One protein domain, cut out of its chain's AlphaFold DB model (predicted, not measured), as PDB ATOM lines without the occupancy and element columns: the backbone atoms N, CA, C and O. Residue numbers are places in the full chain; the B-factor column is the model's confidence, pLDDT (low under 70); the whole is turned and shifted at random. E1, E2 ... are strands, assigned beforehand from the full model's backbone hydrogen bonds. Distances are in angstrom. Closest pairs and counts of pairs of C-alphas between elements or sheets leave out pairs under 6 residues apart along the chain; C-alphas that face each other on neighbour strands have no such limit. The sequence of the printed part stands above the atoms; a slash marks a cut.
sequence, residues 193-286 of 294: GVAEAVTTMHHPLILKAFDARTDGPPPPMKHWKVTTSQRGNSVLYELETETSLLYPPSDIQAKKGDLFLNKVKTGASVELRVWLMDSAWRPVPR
ATOM      1  N   GLY A 193     -16.917 -25.282 -12.052       42.31
ATOM      2  CA  GLY A 193     -18.301 -25.249 -11.549       42.31
ATOM      3  C   GLY A 193     -18.462 -25.042 -10.034       42.31
ATOM      4  O   GLY A 193     -19.579 -25.105  -9.526       42.31
ATOM      5  N   VAL A 194     -17.376 -24.768  -9.306       45.53
ATOM      6  CA  VAL A 194     -17.416 -24.360  -7.897       45.53
ATOM      7  C   VAL A 194     -17.471 -22.836  -7.853       45.53
ATOM      8  O   VAL A 194     -16.466 -22.156  -8.051       45.53
ATOM      9  N   ALA A 195     -18.662 -22.287  -7.625       50.97
ATOM     10  CA  ALA A 195     -18.819 -20.870  -7.332       50.97
ATOM     11  C   ALA A 195     -18.384 -20.619  -5.878       50.97
ATOM     12  O   ALA A 195     -19.143 -20.840  -4.932       50.97
ATOM     13  N   GLU A 196     -17.141 -20.177  -5.686       43.53
ATOM     14  CA  GLU A 196     -16.681 -19.659  -4.396       43.53
ATOM     15  C   GLU A 196     -17.190 -18.226  -4.213       43.53
ATOM     16  O   GLU A 196     -16.543 -17.246  -4.578       43.53
ATOM     17  N   ALA A 197     -18.392 -18.092  -3.655       53.38
ATOM     18  CA  ALA A 197     -18.897 -16.808  -3.191       53.38
ATOM     19  C   ALA A 197     -18.356 -16.534  -1.781       53.38
ATOM     20  O   ALA A 197     -18.929 -16.970  -0.783       53.38
ATOM     21  N   VAL A 198     -17.245 -15.798  -1.687       44.56
ATOM     22  CA  VAL A 198     -16.688 -15.358  -0.399       44.56
ATOM     23  C   VAL A 198     -17.553 -14.228   0.166       44.56
ATOM     24  O   VAL A 198     -17.256 -13.045   0.008       44.56
ATOM     25  N   THR A 199     -18.647 -14.576   0.839       48.78
ATOM     26  CA  THR A 199     -19.437 -13.608   1.603       48.78
ATOM     27  C   THR A 199     -18.811 -13.439   2.981       48.78
ATOM     28  O   THR A 199     -18.973 -14.277   3.860       48.78
ATOM     29  N   THR A 200     -18.075 -12.344   3.179       46.00
ATOM     30  CA  THR A 200     -17.539 -11.989   4.501       46.00
ATOM     31  C   THR A 200     -18.652 -11.326   5.310       46.00
ATOM     32  O   THR A 200     -18.950 -10.150   5.104       46.00
ATOM     33  N   MET A 201     -19.294 -12.072   6.209       45.91
ATOM     34  CA  MET A 201     -20.273 -11.499   7.137       45.91
ATOM     35  C   MET A 201     -19.563 -10.988   8.393       45.91
ATOM     36  O   MET A 201     -18.943 -11.756   9.123       45.91
ATOM     37  N   HIS A 202     -19.650  -9.682   8.642       43.22
ATOM     38  CA  HIS A 202     -19.167  -9.053   9.868       43.22
ATOM     39  C   HIS A 202     -20.342  -8.892  10.837       43.22
ATOM     40  O   HIS A 202     -20.991  -7.848  10.843       43.22
ATOM     41  N   HIS A 203     -20.622  -9.907  11.656       41.84
ATOM     42  CA  HIS A 203     -21.651  -9.801  12.693       41.84
ATOM     43  C   HIS A 203     -21.065  -9.922  14.105       41.84
ATOM     44  O   HIS A 203     -20.298 -10.850  14.376       41.84
ATOM     45  N   PRO A 204     -21.423  -9.015  15.036       40.44
ATOM     46  CA  PRO A 204     -21.151  -9.231  16.447       40.44
ATOM     47  C   PRO A 204     -22.056 -10.367  16.934       40.44
ATOM     48  O   PRO A 204     -23.269 -10.197  17.044       40.44
ATOM     49  N   LEU A 205     -21.477 -11.536  17.208       49.00
ATOM     50  CA  LEU A 205     -22.199 -12.615  17.871       49.00
ATOM     51  C   LEU A 205     -21.916 -12.616  19.360       49.00
ATOM     52  O   LEU A 205     -20.771 -12.646  19.808       49.00
ATOM     53  N   ILE A 206     -23.001 -12.683  20.120       43.69
ATOM     54  CA  ILE A 206     -22.983 -13.091  21.516       43.69
ATOM     55  C   ILE A 206     -23.097 -14.616  21.499       43.69
ATOM     56  O   ILE A 206     -24.193 -15.178  21.488       43.69
ATOM     57  N   LEU A 207     -21.958 -15.301  21.435       43.94
ATOM     58  CA  LEU A 207     -21.928 -16.741  21.650       43.94
ATOM     59  C   LEU A 207     -22.264 -17.001  23.116       43.94
ATOM     60  O   LEU A 207     -21.534 -16.575  24.005       43.94
ATOM     61  N   LYS A 208     -23.347 -17.733  23.386       41.38
ATOM     62  CA  LYS A 208     -23.533 -18.375  24.691       41.38
ATOM     63  C   LYS A 208     -22.499 -19.495  24.811       41.38
ATOM     64  O   LYS A 208     -22.809 -20.661  24.581       41.38
ATOM     65  N   ALA A 209     -21.257 -19.140  25.124       42.56
ATOM     66  CA  ALA A 209     -20.306 -20.087  25.672       42.56
ATOM     67  C   ALA A 209     -20.884 -20.527  27.021       42.56
ATOM     68  O   ALA A 209     -20.926 -19.748  27.969       42.56
ATOM     69  N   PHE A 210     -21.445 -21.734  27.076       39.19
ATOM     70  CA  PHE A 210     -21.964 -22.298  28.315       39.19
ATOM     71  C   PHE A 210     -20.777 -22.818  29.126       39.19
ATOM     72  O   PHE A 210     -20.523 -24.019  29.182       39.19
ATOM     73  N   ASP A 211     -20.003 -21.896  29.692       40.69
ATOM     74  CA  ASP A 211     -19.070 -22.217  30.760       40.69
ATOM     75  C   ASP A 211     -19.861 -22.071  32.062       40.69
ATOM     76  O   ASP A 211     -20.196 -20.969  32.490       40.69
ATOM     77  N   ALA A 212     -20.271 -23.191  32.659       42.06
ATOM     78  CA  ALA A 212     -21.199 -23.236  33.798       42.06
ATOM     79  C   ALA A 212     -20.597 -22.698  35.119       42.06
ATOM     80  O   ALA A 212     -21.018 -23.101  36.202       42.06
ATOM     81  N   ARG A 213     -19.558 -21.858  35.048       44.38
ATOM     82  CA  ARG A 213     -18.750 -21.415  36.192       44.38
ATOM     83  C   ARG A 213     -18.474 -19.916  36.236       44.38
ATOM     84  O   ARG A 213     -17.851 -19.458  37.189       44.38
ATOM     85  N   THR A 214     -18.934 -19.149  35.257       44.41
ATOM     86  CA  THR A 214     -18.727 -17.702  35.219       44.41
ATOM     87  C   THR A 214     -20.066 -17.007  34.992       44.41
ATOM     88  O   THR A 214     -20.583 -16.983  33.882       44.41
ATOM     89  N   ASP A 215     -20.619 -16.409  36.054       44.03
ATOM     90  CA  ASP A 215     -21.811 -15.533  36.047       44.03
ATOM     91  C   ASP A 215     -21.557 -14.191  35.316       44.03
ATOM     92  O   ASP A 215     -22.007 -13.120  35.727       44.03
ATOM     93  N   GLY A 216     -20.781 -14.218  34.234       43.22
ATOM     94  CA  GLY A 216     -20.488 -13.067  33.394       43.22
ATOM     95  C   GLY A 216     -21.214 -13.167  32.052       43.22
ATOM     96  O   GLY A 216     -21.399 -14.271  31.535       43.22
ATOM     97  N   PRO A 217     -21.608 -12.036  31.436       47.72
ATOM     98  CA  PRO A 217     -21.970 -12.052  30.026       47.72
ATOM     99  C   PRO A 217     -20.791 -12.641  29.235       47.72
ATOM    100  O   PRO A 217     -19.640 -12.285  29.514       47.72
ATOM    101  N   PRO A 218     -21.042 -13.551  28.278       48.72
ATOM    102  CA  PRO A 218     -19.966 -14.153  27.511       48.72
ATOM    103  C   PRO A 218     -19.167 -13.035  26.830       48.72
ATOM    104  O   PRO A 218     -19.773 -12.084  26.318       48.72
ATOM    105  N   PRO A 219     -17.824 -13.099  26.853       46.03
ATOM    106  CA  PRO A 219     -17.007 -12.053  26.264       46.03
ATOM    107  C   PRO A 219     -17.411 -11.878  24.793       46.03
ATOM    108  O   PRO A 219     -17.576 -12.883  24.093       46.03
ATOM    109  N   PRO A 220     -17.599 -10.634  24.309       48.81
ATOM    110  CA  PRO A 220     -17.907 -10.394  22.909       48.81
ATOM    111  C   PRO A 220     -16.738 -10.931  22.086       48.81
ATOM    112  O   PRO A 220     -15.638 -10.375  22.104       48.81
ATOM    113  N   MET A 221     -16.955 -12.060  21.414       50.97
ATOM    114  CA  MET A 221     -15.917 -12.643  20.582       50.97
ATOM    115  C   MET A 221     -15.668 -11.705  19.406       50.97
ATOM    116  O   MET A 221     -16.590 -11.295  18.693       50.97
ATOM    117  N   LYS A 222     -14.396 -11.330  19.252       54.25
ATOM    118  CA  LYS A 222     -13.892 -10.526  18.142       54.25
ATOM    119  C   LYS A 222     -14.309 -11.159  16.815       54.25
ATOM    120  O   LYS A 222     -14.352 -12.376  16.690       54.25
ATOM    121  N   HIS A 223     -14.597 -10.281  15.858       55.25
ATOM    122  CA  HIS A 223     -14.810 -10.522  14.431       55.25
ATOM    123  C   HIS A 223     -14.432 -11.931  13.965       55.25
ATOM    124  O   HIS A 223     -13.261 -12.249  13.776       55.25
ATOM    125  N   TRP A 224     -15.443 -12.761  13.764       67.06
ATOM    126  CA  TRP A 224     -15.299 -14.104  13.234       67.06
ATOM    127  C   TRP A 224     -15.699 -14.036  11.753       67.06
ATOM    128  O   TRP A 224     -16.670 -13.366  11.394       67.06
ATOM    129  N   LYS A 225     -14.887 -14.623  10.870       76.44
ATOM    130  CA  LYS A 225     -15.100 -14.582   9.418       76.44
ATOM    131  C   LYS A 225     -15.631 -15.931   8.965       76.44
ATOM    132  O   LYS A 225     -14.893 -16.913   8.979       76.44
ATOM    133  N   VAL A 226     -16.889 -15.959   8.536       84.31
ATOM    134  CA  VAL A 226     -17.437 -17.113   7.818       84.31
ATOM    135  C   VAL A 226     -17.060 -16.996   6.357       84.31
ATOM    136  O   VAL A 226     -17.217 -15.942   5.743       84.31
ATOM    137  N   THR A 227     -16.583 -18.097   5.808       88.62
ATOM    138  CA  THR A 227     -16.344 -18.276   4.383       88.62
ATOM    139  C   THR A 227     -17.376 -19.267   3.883       88.62
ATOM    140  O   THR A 227     -17.509 -20.356   4.434       88.62
ATOM    141  N   THR A 228     -18.136 -18.893   2.862       90.50
ATOM    142  CA  THR A 228     -19.147 -19.761   2.261       90.50
ATOM    143  C   THR A 228     -18.660 -20.281   0.919       90.50
ATOM    144  O   THR A 228     -18.114 -19.529   0.120       90.50
ATOM    145  N   SER A 229     -18.864 -21.565   0.652       89.81
ATOM    146  CA  SER A 229     -18.567 -22.169  -0.647       89.81
ATOM    147  C   SER A 229     -19.727 -23.060  -1.057       89.81
ATOM    148  O   SER A 229     -20.194 -23.880  -0.266       89.81
ATOM    149  N   GLN A 230     -20.225 -22.892  -2.280       90.62
ATOM    150  CA  GLN A 230     -21.321 -23.706  -2.785       90.62
ATOM    151  C   GLN A 230     -20.769 -24.962  -3.467       90.62
ATOM    152  O   GLN A 230     -19.945 -24.880  -4.380       90.62
ATOM    153  N   ARG A 231     -21.252 -26.137  -3.052       83.56
ATOM    154  CA  ARG A 231     -20.935 -27.432  -3.668       83.56
ATOM    155  C   ARG A 231     -22.221 -28.149  -4.061       83.56
ATOM    156  O   ARG A 231     -22.906 -28.747  -3.229       83.56
ATOM    157  N   GLY A 232     -22.552 -28.075  -5.349       89.62
ATOM    158  CA  GLY A 232     -23.824 -28.570  -5.870       89.62
ATOM    159  C   GLY A 232     -25.004 -27.879  -5.181       89.62
ATOM    160  O   GLY A 232     -25.102 -26.653  -5.177       89.62
ATOM    161  N   ASN A 233     -25.872 -28.677  -4.558       88.38
ATOM    162  CA  ASN A 233     -27.050 -28.188  -3.834       88.38
ATOM    163  C   ASN A 233     -26.776 -27.856  -2.358       88.38
ATOM    164  O   ASN A 233     -27.702 -27.450  -1.659       88.38
ATOM    165  N   SER A 234     -25.542 -28.053  -1.889       89.31
ATOM    166  CA  SER A 234     -25.140 -27.826  -0.500       89.31
ATOM    167  C   SER A 234     -24.223 -26.618  -0.369       89.31
ATOM    168  O   SER A 234     -23.438 -26.313  -1.274       89.31
ATOM    169  N   VAL A 235     -24.300 -25.944   0.772       92.00
ATOM    170  CA  VAL A 235     -23.392 -24.865   1.157       92.00
ATOM    171  C   VAL A 235     -22.453 -25.369   2.249       92.00
ATOM    172  O   VAL A 235     -22.878 -25.949   3.249       92.00
ATOM    173  N   LEU A 236     -21.157 -25.145   2.044       93.31
ATOM    174  CA  LEU A 236     -20.124 -25.296   3.056       93.31
ATOM    175  C   LEU A 236     -19.904 -23.948   3.736       93.31
ATOM    176  O   LEU A 236     -19.514 -22.977   3.087       93.31
ATOM    177  N   TYR A 237     -20.107 -23.918   5.043       93.25
ATOM    178  CA  TYR A 237     -19.793 -22.796   5.911       93.25
ATOM    179  C   TYR A 237     -18.501 -23.110   6.653       93.25
ATOM    180  O   TYR A 237     -18.470 -23.995   7.504       93.25
ATOM    181  N   GLU A 238     -17.431 -22.401   6.331       92.69
ATOM    182  CA  GLU A 238     -16.146 -22.538   6.999       92.69
ATOM    183  C   GLU A 238     -15.911 -21.359   7.932       92.69
ATOM    184  O   GLU A 238     -16.005 -20.200   7.527       92.69
ATOM    185  N   LEU A 239     -15.571 -21.661   9.177       90.50
ATOM    186  CA  LEU A 239     -15.266 -20.675  10.187       90.50
ATOM    187  C   LEU A 239     -13.931 -20.985  10.858       90.50
ATOM    188  O   LEU A 239     -13.727 -22.100  11.327       90.50
ATOM    189  N   GLU A 240     -13.056 -19.988  10.972       89.12
ATOM    190  CA  GLU A 240     -11.887 -20.064  11.848       89.12
ATOM    191  C   GLU A 240     -12.185 -19.387  13.194       89.12
ATOM    192  O   GLU A 240     -12.609 -18.230  13.232       89.12
ATOM    193  N   THR A 241     -11.962 -20.099  14.300       84.06
ATOM    194  CA  THR A 241     -12.142 -19.570  15.662       84.06
ATOM    195  C   THR A 241     -10.929 -19.845  16.551       84.06
ATOM    196  O   THR A 241     -10.136 -20.752  16.304       84.06
ATOM    197  N   GLU A 242     -10.781 -19.052  17.612       83.12
ATOM    198  CA  GLU A 242      -9.808 -19.319  18.682       83.12
ATOM    199  C   GLU A 242     -10.305 -20.417  19.636       83.12
ATOM    200  O   GLU A 242      -9.510 -21.148  20.222       83.12
ATOM    201  N   THR A 243     -11.630 -20.551  19.782       81.81
ATOM    202  CA  THR A 243     -12.273 -21.482  20.711       81.81
ATOM    203  C   THR A 243     -13.217 -22.442  20.004       81.81
ATOM    204  O   THR A 243     -14.004 -22.090  19.129       81.81
ATOM    205  N   SER A 244     -13.163 -23.695  20.441       79.88
ATOM    206  CA  SER A 244     -13.956 -24.773  19.870       79.88
ATOM    207  C   SER A 244     -15.445 -24.577  20.128       79.88
ATOM    208  O   SER A 244     -15.919 -24.704  21.257       79.88
ATOM    209  N   LEU A 245     -16.200 -24.275  19.071       83.19
ATOM    210  CA  LEU A 245     -17.646 -24.117  19.182       83.19
ATOM    211  C   LEU A 245     -18.313 -25.469  19.466       83.19
ATOM    212  O   LEU A 245     -17.931 -26.514  18.931       83.19
ATOM    213  N   LEU A 246     -19.328 -25.444  20.329       83.69
ATOM    214  CA  LEU A 246     -20.190 -26.597  20.607       83.69
ATOM    215  C   LEU A 246     -21.287 -26.744  19.548       83.69
ATOM    216  O   LEU A 246     -21.640 -27.859  19.167       83.69
ATOM    217  N   TYR A 247     -21.777 -25.611  19.052       83.94
ATOM    218  CA  TYR A 247     -22.830 -25.528  18.053       83.94
ATOM    219  C   TYR A 247     -22.472 -24.482  17.001       83.94
ATOM    220  O   TYR A 247     -21.763 -23.520  17.318       83.94
ATOM    221  N   PRO A 248     -22.975 -24.639  15.770       87.38
ATOM    222  CA  PRO A 248     -22.870 -23.607  14.758       87.38
ATOM    223  C   PRO A 248     -23.569 -22.317  15.210       87.38
ATOM    224  O   PRO A 248     -24.540 -22.370  15.974       87.38
ATOM    225  N   PRO A 249     -23.087 -21.159  14.746       86.62
ATOM    226  CA  PRO A 249     -23.726 -19.874  14.976       86.62
ATOM    227  C   PRO A 249     -25.208 -19.833  14.568       86.62
ATOM    228  O   PRO A 249     -25.599 -20.367  13.531       86.62
ATOM    229  N   SER A 250     -26.047 -19.201  15.394       82.38
ATOM    230  CA  SER A 250     -27.511 -19.175  15.214       82.38
ATOM    231  C   SER A 250     -27.992 -18.298  14.055       82.38
ATOM    232  O   SER A 250     -29.138 -18.412  13.629       82.38
ATOM    233  N   ASP A 251     -27.145 -17.394  13.582       82.75
ATOM    234  CA  ASP A 251     -27.366 -16.512  12.437       82.75
ATOM    235  C   ASP A 251     -27.180 -17.225  11.089       82.75
ATOM    236  O   ASP A 251     -27.664 -16.745  10.062       82.75
ATOM    237  N   ILE A 252     -26.545 -18.400  11.081       85.50
ATOM    238  CA  ILE A 252     -26.397 -19.208   9.874       85.50
ATOM    239  C   ILE A 252     -27.717 -19.925   9.576       85.50
ATOM    240  O   ILE A 252     -28.083 -20.918  10.208       85.50
ATOM    241  N   GLN A 253     -28.414 -19.442   8.548       86.62
ATOM    242  CA  GLN A 253     -29.586 -20.109   7.983       86.62
ATOM    243  C   GLN A 253     -29.161 -21.200   6.996       86.62
ATOM    244  O   GLN A 253     -29.167 -20.999   5.782       86.62
ATOM    245  N   ALA A 254     -28.777 -22.353   7.533       87.94
ATOM    246  CA  ALA A 254     -28.400 -23.513   6.737       87.94
ATOM    247  C   ALA A 254     -29.618 -24.375   6.367       87.94
ATOM    248  O   ALA A 254     -30.553 -24.559   7.154       87.94
ATOM    249  N   LYS A 255     -29.594 -24.929   5.158       92.00
ATOM    250  CA  LYS A 255     -30.580 -25.876   4.634       92.00
ATOM    251  C   LYS A 255     -30.153 -27.312   4.934       92.00
ATOM    252  O   LYS A 255     -29.000 -27.601   5.242       92.00
ATOM    253  N   LYS A 256     -31.100 -28.247   4.827       91.94
ATOM    254  CA  LYS A 256     -30.791 -29.679   4.914       91.94
ATOM    255  C   LYS A 256     -29.783 -30.059   3.820       91.94
ATOM    256  O   LYS A 256     -30.022 -29.778   2.651       91.94
ATOM    257  N   GLY A 257     -28.702 -30.725   4.216       89.56
ATOM    258  CA  GLY A 257     -27.576 -31.094   3.358       89.56
ATOM    259  C   GLY A 257     -26.374 -30.151   3.452       89.56
ATOM    260  O   GLY A 257     -25.305 -30.517   2.973       89.56
ATOM    261  N   ASP A 258     -26.514 -28.986   4.086       92.81
ATOM    262  CA  ASP A 258     -25.397 -28.061   4.284       92.81
ATOM    263  C   ASP A 258     -24.416 -28.563   5.350       92.81
ATOM    264  O   ASP A 258     -24.779 -29.302   6.277       92.81
ATOM    265  N   LEU A 259     -23.162 -28.127   5.226       93.12
ATOM    266  CA  LEU A 259     -22.066 -28.505   6.111       93.12
ATOM    267  C   LEU A 259     -21.493 -27.269   6.797       93.12
ATOM    268  O   LEU A 259     -21.214 -26.265   6.149       93.12
ATOM    269  N   PHE A 260     -21.247 -27.363   8.098       93.06
ATOM    270  CA  PHE A 260     -20.525 -26.343   8.849       93.06
ATOM    271  C   PHE A 260     -19.213 -26.918   9.381       93.06
ATOM    272  O   PHE A 260     -19.198 -27.985   9.995       93.06
ATOM    273  N   LEU A 261     -18.116 -26.208   9.141       92.81
ATOM    274  CA  LEU A 261     -16.755 -26.557   9.522       92.81
ATOM    275  C   LEU A 261     -16.198 -25.448  10.415       92.81
ATOM    276  O   LEU A 261     -16.031 -24.321   9.964       92.81
ATOM    277  N   ASN A 262     -15.862 -25.775  11.661       91.50
ATOM    278  CA  ASN A 262     -15.101 -24.894  12.537       91.50
ATOM    279  C   ASN A 262     -13.650 -25.374  12.631       91.50
ATOM    280  O   ASN A 262     -13.394 -26.484  13.108       91.50
ATOM    281  N   LYS A 263     -12.720 -24.530  12.192       90.00
ATOM    282  CA  LYS A 263     -11.280 -24.702  12.344       90.00
ATOM    283  C   LYS A 263     -10.811 -23.922  13.565       90.00
ATOM    284  O   LYS A 263     -10.836 -22.694  13.579       90.00
ATOM    285  N   VAL A 264     -10.349 -24.639  14.576       86.12
ATOM    286  CA  VAL A 264      -9.869 -24.061  15.829       86.12
ATOM    287  C   VAL A 264      -8.354 -24.152  15.844       86.12
ATOM    288  O   VAL A 264      -7.796 -25.251  15.840       86.12
ATOM    289  N   LYS A 265      -7.677 -23.005  15.841       83.75
ATOM    290  CA  LYS A 265      -6.213 -22.955  15.942       83.75
ATOM    291  C   LYS A 265      -5.830 -22.902  17.419       83.75
ATOM    292  O   LYS A 265      -6.012 -21.879  18.071       83.75
ATOM    293  N   THR A 266      -5.291 -23.998  17.947       78.12
ATOM    294  CA  THR A 266      -4.819 -24.092  19.336       78.12
ATOM    295  C   THR A 266      -3.306 -24.292  19.340       78.12
ATOM    296  O   THR A 266      -2.800 -25.416  19.291       78.12
ATOM    297  N   GLY A 267      -2.565 -23.181  19.362       81.62
ATOM    298  CA  GLY A 267      -1.104 -23.195  19.286       81.62
ATOM    299  C   GLY A 267      -0.614 -23.786  17.960       81.62
ATOM    300  O   GLY A 267      -0.873 -23.223  16.901       81.62
ATOM    301  N   ALA A 268       0.086 -24.922  18.024       79.88
ATOM    302  CA  ALA A 268       0.610 -25.631  16.852       79.88
ATOM    303  C   ALA A 268      -0.373 -26.653  16.238       79.88
ATOM    304  O   ALA A 268      -0.062 -27.247  15.208       79.88
ATOM    305  N   SER A 269      -1.535 -26.884  16.860       77.81
ATOM    306  CA  SER A 269      -2.527 -27.864  16.403       77.81
ATOM    307  C   SER A 269      -3.774 -27.181  15.848       77.81
ATOM    308  O   SER A 269      -4.198 -26.135  16.341       77.81
ATOM    309  N   VAL A 270      -4.399 -27.814  14.853       85.75
ATOM    310  CA  VAL A 270      -5.708 -27.413  14.325       85.75
ATOM    311  C   VAL A 270      -6.734 -28.475  14.713       85.75
ATOM    312  O   VAL A 270      -6.645 -29.615  14.262       85.75
ATOM    313  N   GLU A 271      -7.704 -28.119  15.556       85.62
ATOM    314  CA  GLU A 271      -8.890 -28.954  15.778       85.62
ATOM    315  C   GLU A 271      -9.936 -28.606  14.714       85.62
ATOM    316  O   GLU A 271     -10.254 -27.439  14.492       85.62
ATOM    317  N   LEU A 272     -10.492 -29.625  14.061       87.94
ATOM    318  CA  LEU A 272     -11.609 -29.470  13.137       87.94
ATOM    319  C   LEU A 272     -12.876 -30.020  13.778       87.94
ATOM    320  O   LEU A 272     -12.911 -31.170  14.227       87.94
ATOM    321  N   ARG A 273     -13.933 -29.215  13.776       88.06
ATOM    322  CA  ARG A 273     -15.279 -29.656  14.140       88.06
ATOM    323  C   ARG A 273     -16.216 -29.496  12.973       88.06
ATOM    324  O   ARG A 273     -16.192 -28.480  12.287       88.06
ATOM    325  N   VAL A 274     -17.038 -30.513  12.761       91.12
ATOM    326  CA  VAL A 274     -17.915 -30.586  11.601       91.12
ATOM    327  C   VAL A 274     -19.327 -30.892  12.050       91.12
ATOM    328  O   VAL A 274     -19.547 -31.775  12.880       91.12
ATOM    329  N   TRP A 275     -20.279 -30.172  11.476       93.12
ATOM    330  CA  TRP A 275     -21.700 -30.379  11.675       93.12
ATOM    331  C   TRP A 275     -22.379 -30.528  10.323       93.12
ATOM    332  O   TRP A 275     -22.058 -29.810   9.377       93.12
ATOM    333  N   LEU A 276     -23.333 -31.450  10.259       92.31
ATOM    334  CA  LEU A 276     -24.194 -31.663   9.106       92.31
ATOM    335  C   LEU A 276     -25.607 -31.204   9.455       92.31
ATOM    336  O   LEU A 276     -26.121 -31.521  10.535       92.31
ATOM    337  N   MET A 277     -26.248 -30.493   8.529       91.06
ATOM    338  CA  MET A 277     -27.658 -30.154   8.659       91.06
ATOM    339  C   MET A 277     -28.550 -31.264   8.134       91.06
ATOM    340  O   MET A 277     -28.734 -31.417   6.930       91.06
ATOM    341  N   ASP A 278     -29.174 -31.996   9.052       85.88
ATOM    342  CA  ASP A 278     -30.230 -32.962   8.744       85.88
ATOM    343  C   ASP A 278     -31.449 -32.675   9.628       85.88
ATOM    344  O   ASP A 278     -31.688 -33.332  10.644       85.88
ATOM    345  N   SER A 279     -32.149 -31.584   9.297       83.50
ATOM    346  CA  SER A 279     -33.276 -30.987  10.045       83.50
ATOM    347  C   SER A 279     -32.932 -30.373  11.411       83.50
ATOM    348  O   SER A 279     -33.674 -29.529  11.903       83.50
ATOM    349  N   ALA A 280     -31.801 -30.748  11.998       83.94
ATOM    350  CA  ALA A 280     -31.168 -30.089  13.133       83.94
ATOM    351  C   ALA A 280     -29.647 -30.143  12.949       83.94
ATOM    352  O   ALA A 280     -29.138 -31.036  12.263       83.94
ATOM    353  N   TRP A 281     -28.922 -29.222  13.586       83.81
ATOM    354  CA  TRP A 281     -27.463 -29.259  13.616       83.81
ATOM    355  C   TRP A 281     -26.995 -30.510  14.355       83.81
ATOM    356  O   TRP A 281     -27.133 -30.608  15.576       83.81
ATOM    357  N   ARG A 282     -26.443 -31.475  13.616       84.06
ATOM    358  CA  ARG A 282     -25.891 -32.705  14.190       84.06
ATOM    359  C   ARG A 282     -24.372 -32.693  14.044       84.06
ATOM    360  O   ARG A 282     -23.886 -32.515  12.926       84.06
ATOM    361  N   PRO A 283     -23.610 -32.869  15.138       83.38
ATOM    362  CA  PRO A 283     -22.169 -33.021  15.026       83.38
ATOM    363  C   PRO A 283     -21.862 -34.308  14.260       83.38
ATOM    364  O   PRO A 283     -22.455 -35.357  14.524       83.38
ATOM    365  N   VAL A 284     -20.935 -34.232  13.311       82.94
ATOM    366  CA  VAL A 284     -20.447 -35.419  12.611       82.94
ATOM    367  C   VAL A 284     -19.487 -36.149  13.555       82.94
ATOM    368  O   VAL A 284     -18.539 -35.529  14.050       82.94
ATOM    369  N   PRO A 285     -19.705 -37.441  13.858       73.38
ATOM    370  CA  PRO A 285     -18.823 -38.152  14.770       73.38
ATOM    371  C   PRO A 285     -17.408 -38.223  14.189       73.38
ATOM    372  O   PRO A 285     -17.231 -38.422  12.986       73.38
ATOM    373  N   ARG A 286     -16.392 -38.116  15.053       61.97
ATOM    374  CA  ARG A 286     -14.968 -38.057  14.662       61.97
ATOM    375  C   ARG A 286     -14.505 -39.215  13.762       61.97
ATOM    376  O   ARG A 286     -13.555 -39.041  13.016       61.97
TER     377      ARG A 286
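This is residues 193 to 286 of the 294 residues of an uncharacterized protein of Coprinellus micaceus (UniProt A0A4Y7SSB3). There is little regular structure here: one strongly twisted sheet of five strands, with residues 242 to 258 looping over one face and a long unnamed stretch, 193 to 225, from which residues 211 to 216 stick out. The 94 printed residues hold no named helix; 34 are in strands, an all-strand class, in a mixed sheet ordered E1, E2, E3, E4, E5. It is compact, radius of gyration of the C-alphas 14.0 A, but elongated, spanning 47 by 28 by 25 A.

Find C-alpha 226 at (-17.437, -17.113, 7.818); E1 runs from there to 231. E2 is 234 to 241, 22.3 A; E3 259 to 266, 22.2 A; E4 269 to 277, 26.4 A. E5, 281 to 283, ends at (-22.169, -33.021, 15.026).

E2 and E3 are parallel, N 239 to O 261 2.8 A. Look for three antiparallel hairpins: E1 and E2, N 229 to O 236 2.9 A; E3 and E4, N 262 to O 273 2.8 A; E4 and E5, N 276 to O 282 2.9 A. E3, E4 and E5 form a meander, successive antiparallel neighbours. Edge strands E1 and E5 are apart.

The farthest C-alphas, Gly 193 and Asp 215, are 48.7 A apart. The printed part has no cut; the E2 to E3 link is long. Find pLDDT under 70 at 193 to 224 and 286.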